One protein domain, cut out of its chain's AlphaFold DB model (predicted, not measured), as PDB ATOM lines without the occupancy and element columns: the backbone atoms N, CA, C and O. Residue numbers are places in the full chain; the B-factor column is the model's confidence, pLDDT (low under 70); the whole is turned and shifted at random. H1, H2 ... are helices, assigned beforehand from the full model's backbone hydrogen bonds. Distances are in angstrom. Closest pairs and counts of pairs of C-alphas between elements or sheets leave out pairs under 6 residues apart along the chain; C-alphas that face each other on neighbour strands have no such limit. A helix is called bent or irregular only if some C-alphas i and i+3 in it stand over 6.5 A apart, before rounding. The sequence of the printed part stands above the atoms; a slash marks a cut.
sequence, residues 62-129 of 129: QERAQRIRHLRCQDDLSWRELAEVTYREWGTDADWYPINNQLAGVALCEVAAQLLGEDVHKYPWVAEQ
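This is residues 62 to 129 of the 129 residues of an uncharacterized protein of Candidatus Bathyarchaeota archaeon (UniProt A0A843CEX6). Two helices, H1 and H2, form a splayed hairpin that meets near its linked end, and the third helix, H3, crosses one side of it, from the first turn of H2 to H1. A tail without a named element, residues 117 to 129, follows H3 and reaches one end of the longest axis; Pro 98, between H2 and H3, is at the other. The printed part has 68 residues with three named helices, in the order H1, H2, H3, and no named strand; the class is all helix. It is compact, with a radius of gyration of the C-alphas of 11.3 A, and elongated, spanning 37 by 20 by 18 A.

H1, residues 62 to 73, and H2, residues 79 to 93, form a helical hairpin over a tight link, at a shallow tilt of 23 degrees, opposite ways. They touch through residues 68 to 72 and 82 to 86 alone; the closest C-alphas, of Leu 71 and Leu 82, are 6.8 A apart. H3, residues 102 to 116, touches H2 with residues 102 to 108 alone, meeting residues 79 to 83. Their closest C-alphas, of Trp 79 and Gly 105, are 4.4 A apart, and their lines are about perpendicular, at 75 degrees. H3 touches H1 at a steep tilt of 58 degrees, opposite ways; the closest C-alphas, of Ala 65 and Ala 112, are 4.3 A apart. The helix packing is mostly crossed, but only just, with 1 of these 3 pairs at a shallow tilt. In H1 and H3 every O i to N i+4 pair is within hydrogen-bond range; in H2, 9 of 11 are.

H1 begins at C-alpha 62, (277.313, 267.795, 255.560), and is 16.0 A long from first to last C-alpha. H2 measures 18.2 A and is irregular: C-alphas 89 and 92 are 9.3 A apart. H3 measures 21.3 A and ends at C-alpha 116, (284.349, 269.552, 254.355).

The two C-alphas farthest apart, of Pro 98 and Gln 129, are 37.3 A from each other. The printed part has no cut and no long link. Residues 126 to 129, which end the chain, have a pLDDT under 70; the mean of the printed part is 92.1.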
ATOM      1  N   GLN A  62     276.607 266.679 254.927       97.50
ATOM      2  CA  GLN A  62     277.313 267.795 255.560       97.50
ATOM      3  C   GLN A  62     277.121 267.847 257.087       97.50
ATOM      4  O   GLN A  62     278.080 268.118 257.806       97.50
ATOM      5  N   GLU A  63     275.921 267.546 257.590       98.00
ATOM      6  CA  GLU A  63     275.635 267.493 259.032       98.00
ATOM      7  C   GLU A  63     276.431 266.370 259.708       98.00
ATOM      8  O   GLU A  63     277.110 266.591 260.711       98.00
ATOM      9  N   ARG A  64     276.416 265.172 259.113       98.19
ATOM     10  CA  ARG A  64     277.189 264.022 259.587       98.19
ATOM     11  C   ARG A  64     278.686 264.317 259.571       98.19
ATOM     12  O   ARG A  64     279.353 264.049 260.564       98.19
ATOM     13  N   ALA A  65     279.210 264.937 258.517       97.56
ATOM     14  CA  ALA A  65     280.623 265.297 258.448       97.56
ATOM     15  C   ALA A  65     281.017 266.312 259.534       97.56
ATOM     16  O   ALA A  65     282.031 266.130 260.209       97.56
ATOM     17  N   GLN A  66     280.189 267.333 259.780       96.69
ATOM     18  CA  GLN A  66     280.395 268.275 260.887       96.69
ATOM     19  C   GLN A  66     280.352 267.577 262.249       96.69
ATOM     20  O   GLN A  66     281.173 267.878 263.119       96.69
ATOM     21  N   ARG A  67     279.437 266.617 262.431       97.56
ATOM     22  CA  ARG A  67     279.340 265.814 263.653       97.56
ATOM     23  C   ARG A  67     280.593 264.969 263.874       97.56
ATOM     24  O   ARG A  67     281.152 265.016 264.966       97.56
ATOM     25  N   ILE A  68     281.078 264.270 262.847       97.56
ATOM     26  CA  ILE A  68     282.330 263.499 262.910       97.56
ATOM     27  C   ILE A  68     283.510 264.405 263.261       97.56
ATOM     28  O   ILE A  68     284.285 264.089 264.163       97.56
ATOM     29  N   ARG A  69     283.618 265.566 262.609       95.31
ATOM     30  CA  ARG A  69     284.663 266.549 262.902       95.31
ATOM     31  C   ARG A  69     284.599 267.039 264.350       95.31
ATOM     32  O   ARG A  69     285.636 267.176 264.989       95.31
ATOM     33  N   HIS A  70     283.408 267.315 264.876       95.62
ATOM     34  CA  HIS A  70     283.224 267.709 266.274       95.62
ATOM     35  C   HIS A  70     283.703 266.610 267.229       95.62
ATOM     36  O   HIS A  70     284.567 266.867 268.064       95.62
ATOM     37  N   LEU A  71     283.227 265.376 267.035       95.81
ATOM     38  CA  LEU A  71     283.622 264.222 267.844       95.81
ATOM     39  C   LEU A  71     285.143 263.997 267.817       95.81
ATOM     40  O   LEU A  71     285.755 263.710 268.843       95.81
ATOM     41  N   ARG A  72     285.780 264.149 266.651       93.81
ATOM     42  CA  ARG A  72     287.220 263.909 266.523       93.81
ATOM     43  C   ARG A  72     288.085 265.070 267.012       93.81
ATOM     44  O   ARG A  72     289.107 264.816 267.639       93.81
ATOM     45  N   CYS A  73     287.737 266.313 266.688       92.00
ATOM     46  CA  CYS A  73     288.598 267.479 266.916       92.00
ATOM     47  C   CYS A  73     288.258 268.262 268.190       92.00
ATOM     48  O   CYS A  73     289.093 269.036 268.646       92.00
ATOM     49  N   GLN A  74     287.040 268.132 268.726       92.25
ATOM     50  CA  GLN A  74     286.619 268.825 269.950       92.25
ATOM     51  C   GLN A  74     286.518 267.855 271.126       92.25
ATOM     52  O   GLN A  74     287.105 268.128 272.169       92.25
ATOM     53  N   ASP A  75     285.859 266.709 270.933       92.69
ATOM     54  CA  ASP A  75     285.725 265.688 271.985       92.69
ATOM     55  C   ASP A  75     286.942 264.743 272.064       92.69
ATOM     56  O   ASP A  75     287.032 263.926 272.976       92.69
ATOM     57  N   ASP A  76     287.877 264.864 271.113       93.06
ATOM     58  CA  ASP A  76     289.119 264.083 270.992       93.06
ATOM     59  C   ASP A  76     288.923 262.559 271.070       93.06
ATOM     60  O   ASP A  76     289.756 261.826 271.603       93.06
ATOM     61  N   LEU A  77     287.817 262.062 270.506       95.25
ATOM     62  CA  LEU A  77     287.560 260.625 270.479       95.25
ATOM     63  C   LEU A  77     288.623 259.884 269.661       95.25
ATOM     64  O   LEU A  77     288.990 260.293 268.550       95.25
ATOM     65  N   SER A  78     289.065 258.729 270.167       95.62
ATOM     66  CA  SER A  78     289.868 257.793 269.380       95.62
ATOM     67  C   SER A  78     289.057 257.247 268.200       95.62
ATOM     68  O   SER A  78     287.827 257.242 268.212       95.62
ATOM     69  N   TRP A  79     289.723 256.698 267.180       95.81
ATOM     70  CA  TRP A  79     289.019 256.114 266.028       95.81
ATOM     71  C   TRP A  79     288.047 254.994 266.417       95.81
ATOM     72  O   TRP A  79     287.014 254.825 265.776       95.81
ATOM     73  N   ARG A  80     288.353 254.236 267.475       97.69
ATOM     74  CA  ARG A  80     287.482 253.152 267.949       97.69
ATOM     75  C   ARG A  80     286.230 253.695 268.632       97.69
ATOM     76  O   ARG A  80     285.143 253.194 268.367       97.69
ATOM     77  N   GLU A  81     286.390 254.709 269.480       97.94
ATOM     78  CA  GLU A  81     285.270 255.379 270.154       97.94
ATOM     79  C   GLU A  81     284.392 256.118 269.148       97.94
ATOM     80  O   GLU A  81     283.172 255.988 269.196       97.94
ATOM     81  N   LEU A  82     285.007 256.817 268.189       97.75
ATOM     82  CA  LEU A  82     284.305 257.463 267.087       97.75
ATOM     83  C   LEU A  82     283.458 256.449 266.310       97.75
ATOM     84  O   LEU A  82     282.260 256.656 266.162       97.75
ATOM     85  N   ALA A  83     284.053 255.332 265.874       98.12
ATOM     86  CA  ALA A  83     283.330 254.286 265.153       98.12
ATOM     87  C   ALA A  83     282.136 253.747 265.955       98.12
ATOM     88  O   ALA A  83     281.056 253.573 265.399       98.12
ATOM     89  N   GLU A  84     282.302 253.525 267.261       98.44
ATOM     90  CA  GLU A  84     281.228 253.026 268.120       98.44
ATOM     91  C   GLU A  84     280.091 254.038 268.293       98.44
ATOM     92  O   GLU A  84     278.917 253.679 268.160       98.44
ATOM     93  N   VAL A  85     280.426 255.298 268.583       98.38
ATOM     94  CA  VAL A  85     279.443 256.377 268.736       98.38
ATOM     95  C   VAL A  85     278.690 256.577 267.428       98.38
ATOM     96  O   VAL A  85     277.461 256.559 267.426       98.38
ATOM     97  N   THR A  86     279.401 256.674 266.305       98.19
ATOM     98  CA  THR A  86     278.781 256.853 264.993       98.19
ATOM     99  C   THR A  86     277.924 255.657 264.598       98.19
ATOM    100  O   THR A  86     276.829 255.862 264.086       98.19
ATOM    101  N   TYR A  87     278.346 254.422 264.891       98.44
ATOM    102  CA  TYR A  87     277.537 253.230 264.616       98.44
ATOM    103  C   TYR A  87     276.176 253.316 265.319       98.44
ATOM    104  O   TYR A  87     275.132 253.039 264.732       98.44
ATOM    105  N   ARG A  88     276.177 253.759 266.583       97.81
ATOM    106  CA  ARG A  88     274.951 253.953 267.366       97.81
ATOM    107  C   ARG A  88     274.102 255.116 266.856       97.81
ATOM    108  O   ARG A  88     272.883 254.995 266.850       97.81
ATOM    109  N   GLU A  89     274.726 256.220 266.447       97.75
ATOM    110  CA  GLU A  89     274.030 257.401 265.917       97.75
ATOM    111  C   GLU A  89     273.411 257.142 264.529       97.75
ATOM    112  O   GLU A  89     272.308 257.607 264.251       97.75
ATOM    113  N   TRP A  90     274.099 256.405 263.654       97.12
ATOM    114  CA  TRP A  90     273.660 256.131 262.279       97.12
ATOM    115  C   TRP A  90     272.694 254.944 262.188       97.12
ATOM    116  O   TRP A  90     271.895 254.873 261.253       97.12
ATOM    117  N   GLY A  91     272.720 254.032 263.163       96.44
ATOM    118  CA  GLY A  91     271.787 252.913 263.236       96.44
ATOM    119  C   GLY A  91     271.896 252.001 262.015       96.44
ATOM    120  O   GLY A  91     272.941 251.411 261.768       96.44
ATOM    121  N   THR A  92     270.814 251.876 261.243       95.25
ATOM    122  CA  THR A  92     270.766 250.994 260.064       95.25
ATOM    123  C   THR A  92     271.646 251.451 258.903       95.25
ATOM    124  O   THR A  92     271.914 250.648 258.018       95.25
ATOM    125  N   ASP A  93     272.093 252.708 258.907       96.25
ATOM    126  CA  ASP A  93     273.028 253.242 257.907       96.25
ATOM    127  C   ASP A  93     274.489 252.841 258.197       96.25
ATOM    128  O   ASP A  93     275.378 253.146 257.405       96.25
ATOM    129  N   ALA A  94     274.765 252.203 259.341       96.00
ATOM    130  CA  ALA A  94     276.095 251.737 259.717       96.00
ATOM    131  C   ALA A  94     276.213 250.214 259.562       96.00
ATOM    132  O   ALA A  94     275.579 249.440 260.281       96.00
ATOM    133  N   ASP A  95     277.076 249.768 258.650       94.88
ATOM    134  CA  ASP A  95     277.227 248.357 258.269       94.88
ATOM    135  C   ASP A  95     278.607 247.760 258.608       94.88
ATOM    136  O   ASP A  95     278.960 246.663 258.158       94.88
ATOM    137  N   TRP A  96     279.398 248.438 259.445       96.12
ATOM    138  CA  TRP A  96     280.675 247.904 259.907       96.12
ATOM    139  C   TRP A  96     280.545 247.039 261.160       96.12
ATOM    140  O   TRP A  96     279.746 247.275 262.061       96.12
ATOM    141  N   TYR A  97     281.401 246.024 261.232       93.62
ATOM    142  CA  TYR A  97     281.566 245.180 262.408       93.62
ATOM    143  C   TYR A  97     283.064 244.916 262.645       93.62
ATOM    144  O   TYR A  97     283.817 244.790 261.668       93.62
ATOM    145  N   PRO A  98     283.533 244.823 263.904       96.00
ATOM    146  CA  PRO A  98     282.816 245.159 265.146       96.00
ATOM    147  C   PRO A  98     282.390 246.636 265.204       96.00
ATOM    148  O   PRO A  98     282.908 247.451 264.451       96.00
ATOM    149  N   ILE A  99     281.461 246.997 266.097       97.38
ATOM    150  CA  ILE A  99     280.925 248.375 266.182       97.38
ATOM    151  C   ILE A  99     282.022 249.434 266.391       97.38
ATOM    152  O   ILE A  99     281.915 250.549 265.900       97.38
ATOM    153  N   ASN A 100     283.111 249.059 267.068       96.75
ATOM    154  CA  ASN A 100     284.275 249.894 267.362       96.75
ATOM    155  C   ASN A 100     285.462 249.606 266.418       96.75
ATOM    156  O   ASN A 100     286.626 249.653 266.833       96.75
ATOM    157  N   ASN A 101     285.180 249.221 265.168       97.25
ATOM    158  CA  ASN A 101     286.207 248.899 264.181       97.25
ATOM    159  C   ASN A 101     287.058 250.139 263.863       97.25
ATOM    160  O   ASN A 101     286.561 251.154 263.382       97.25
ATOM    161  N   GLN A 102     288.364 250.032 264.106       96.19
ATOM    162  CA  GLN A 102     289.309 251.130 263.921       96.19
ATOM    163  C   GLN A 102     289.381 251.611 262.466       96.19
ATOM    164  O   GLN A 102     289.452 252.815 262.247       96.19
ATOM    165  N   LEU A 103     289.324 250.701 261.484       96.94
ATOM    166  CA  LEU A 103     289.359 251.069 260.063       96.94
ATOM    167  C   LEU A 103     288.105 251.846 259.654       96.94
ATOM    168  O   LEU A 103     288.203 252.776 258.864       96.94
ATOM    169  N   ALA A 104     286.945 251.513 260.228       97.81
ATOM    170  CA  ALA A 104     285.727 252.294 260.015       97.81
ATOM    171  C   ALA A 104     285.862 253.704 260.612       97.81
ATOM    172  O   ALA A 104     285.475 254.682 259.980       97.81
ATOM    173  N   GLY A 105     286.478 253.830 261.793       97.38
ATOM    174  CA  GLY A 105     286.775 255.126 262.407       97.38
ATOM    175  C   GLY A 105     287.707 256.006 261.570       97.38
ATOM    176  O   GLY A 105     287.473 257.209 261.462       97.38
ATOM    177  N   VAL A 106     288.732 255.414 260.949       96.62
ATOM    178  CA  VAL A 106     289.619 256.114 260.000       96.62
ATOM    179  C   VAL A 106     288.832 256.565 258.770       96.62
ATOM    180  O   VAL A 106     288.828 257.753 258.460       96.62
ATOM    181  N   ALA A 107     288.078 255.660 258.141       97.88
ATOM    182  CA  ALA A 107     287.285 255.977 256.958       97.88
ATOM    183  C   ALA A 107     286.247 257.088 257.217       97.88
ATOM    184  O   ALA A 107     286.087 257.986 256.394       97.88
ATOM    185  N   LEU A 108     285.582 257.094 258.382       98.12
ATOM    186  CA  LEU A 108     284.674 258.176 258.790       98.12
ATOM    187  C   LEU A 108     285.373 259.536 258.784       98.12
ATOM    188  O   LEU A 108     284.810 260.517 258.297       98.12
ATOM    189  N   CYS A 109     286.596 259.585 259.314       96.81
ATOM    190  CA  CYS A 109     287.393 260.800 259.383       96.81
ATOM    191  C   CYS A 109     287.780 261.312 257.995       96.81
ATOM    192  O   CYS A 109     287.572 262.484 257.694       96.81
ATOM    193  N   GLU A 110     288.313 260.431 257.151       96.06
ATOM    194  CA  GLU A 110     288.751 260.776 255.798       96.06
ATOM    195  C   GLU A 110     287.589 261.286 254.945       96.06
ATOM    196  O   GLU A 110     287.691 262.336 254.313       96.06
ATOM    197  N   VAL A 111     286.454 260.584 254.979       97.31
ATOM    198  CA  VAL A 111     285.267 260.955 254.202       97.31
ATOM    199  C   VAL A 111     284.661 262.266 254.708       97.31
ATOM    200  O   VAL A 111     284.257 263.105 253.901       97.31
ATOM    201  N   ALA A 112     284.616 262.477 256.027       96.88
ATOM    202  CA  ALA A 112     284.136 263.731 256.602       96.88
ATOM    203  C   ALA A 112     285.044 264.911 256.226       96.88
ATOM    204  O   ALA A 112     284.544 265.933 255.757       96.88
ATOM    205  N   ALA A 113     286.362 264.761 256.379       94.75
ATOM    206  CA  ALA A 113     287.336 265.785 256.015       94.75
ATOM    207  C   ALA A 113     287.265 266.111 254.515       94.75
ATOM    208  O   ALA A 113     287.159 267.279 254.148       94.75
ATOM    209  N   GLN A 114     287.189 265.091 253.651       94.62
ATOM    210  CA  GLN A 114     287.027 265.272 252.208       94.62
ATOM    211  C   GLN A 114     285.755 266.059 251.864       94.62
ATOM    212  O   GLN A 114     285.805 266.959 251.026       94.62
ATOM    213  N   LEU A 115     284.623 265.755 252.509       95.44
ATOM    214  CA  LEU A 115     283.365 266.466 252.265       95.44
ATOM    215  C   LEU A 115     283.419 267.929 252.736       95.44
ATOM    216  O   LEU A 115     282.793 268.795 252.127       95.44
ATOM    217  N   LEU A 116     284.162 268.205 253.810       94.00
ATOM    218  CA  LEU A 116     284.349 269.552 254.355       94.00
ATOM    219  C   LEU A 116     285.483 270.336 253.671       94.00
ATOM    220  O   LEU A 116     285.627 271.528 253.934       94.00
ATOM    221  N   GLY A 117     286.259 269.699 252.789       92.69
ATOM    222  CA  GLY A 117     287.440 270.300 252.162       92.69
ATOM    223  C   GLY A 117     288.611 270.500 253.131       92.69
ATOM    224  O   GLY A 117     289.410 271.413 252.946       92.69
ATOM    225  N   GLU A 118     288.695 269.682 254.180       90.06
ATOM    226  CA  GLU A 118     289.742 269.725 255.201       90.06
ATOM    227  C   GLU A 118     290.777 268.608 254.997       90.06
ATOM    228  O   GLU A 118     290.506 267.589 254.360       90.06
ATOM    229  N   ASP A 119     291.968 268.780 255.577       86.94
ATOM    230  CA  ASP A 119     293.009 267.752 255.596       86.94
ATOM    231  C   ASP A 119     292.938 266.923 256.891       86.94
ATOM    232  O   ASP A 119     293.177 267.432 257.988       86.94
ATOM    233  N   VAL A 120     292.639 265.627 256.755       85.12
ATOM    234  CA  VAL A 120     292.523 264.671 257.871       85.12
ATOM    235  C   VAL A 120     293.857 264.410 258.588       85.12
ATOM    236  O   VAL A 120     293.867 264.023 259.761       85.12
ATOM    237  N   HIS A 121     294.990 264.620 257.907       82.44
ATOM    238  CA  HIS A 121     296.331 264.361 258.438       82.44
ATOM    239  C   HIS A 121     296.906 265.548 259.217       82.44
ATOM    240  O   HIS A 121     297.922 265.405 259.902       82.44
ATOM    241  N   LYS A 122     296.254 266.711 259.156       81.31
ATOM    242  CA  LYS A 122     296.620 267.897 259.933       81.31
ATOM    243  C   LYS A 122     295.662 268.042 261.097       81.31
ATOM    244  O   LYS A 122     294.463 268.155 260.895       81.31
ATOM    245  N   TYR A 123     296.182 268.034 262.321       70.75
ATOM    246  CA  TYR A 123     295.363 268.228 263.517       70.75
ATOM    247  C   TYR A 123     295.429 269.688 264.009       70.75
ATOM    248  O   TYR A 123     296.539 270.205 264.164       70.75
ATOM    249  N   PRO A 124     294.291 270.338 264.334       72.81
ATOM    250  CA  PRO A 124     292.921 269.928 263.993       72.81
ATOM    251  C   PRO A 124     292.714 269.979 262.472       72.81
ATOM    252  O   PRO A 124     293.433 270.725 261.814       72.81
ATOM    253  N   TRP A 125     291.750 269.222 261.929       77.50
ATOM    254  CA  TRP A 125     291.474 269.213 260.484       77.50
ATOM    255  C   TRP A 125     291.203 270.641 260.011       77.50
ATOM    256  O   TRP A 125     290.195 271.256 260.369       77.50
ATOM    257  N   VAL A 126     292.169 271.204 259.294       64.38
ATOM    258  CA  VAL A 126     292.138 272.562 258.754       64.38
ATOM    259  C   VAL A 126     292.415 272.476 257.265       64.38
ATOM    260  O   VAL A 126     293.248 271.684 256.824       64.38
ATOM    261  N   ALA A 127     291.707 273.285 256.484       54.88
ATOM    262  CA  ALA A 127     292.011 273.460 255.072       54.88
ATOM    263  C   ALA A 127     293.359 274.187 254.908       54.88
ATOM    264  O   ALA A 127     293.679 275.092 255.686       54.88
ATOM    265  N   GLU A 128     294.146 273.818 253.893       54.00
ATOM    266  CA  GLU A 128     295.198 274.710 253.393       54.00
ATOM    267  C   GLU A 128     294.512 275.929 252.754       54.00
ATOM    268  O   GLU A 128     293.705 275.770 251.839       54.00
ATOM    269  N   GLN A 129     294.768 277.123 253.299       46.41
ATOM    270  CA  GLN A 129     294.309 278.401 252.740       46.41
ATOM    271  C   GLN A 129     295.146 278.812 251.532       46.41
ATOM    272  O   GLN A 129     296.387 278.648 251.606       46.41
TER     273      GLN A 129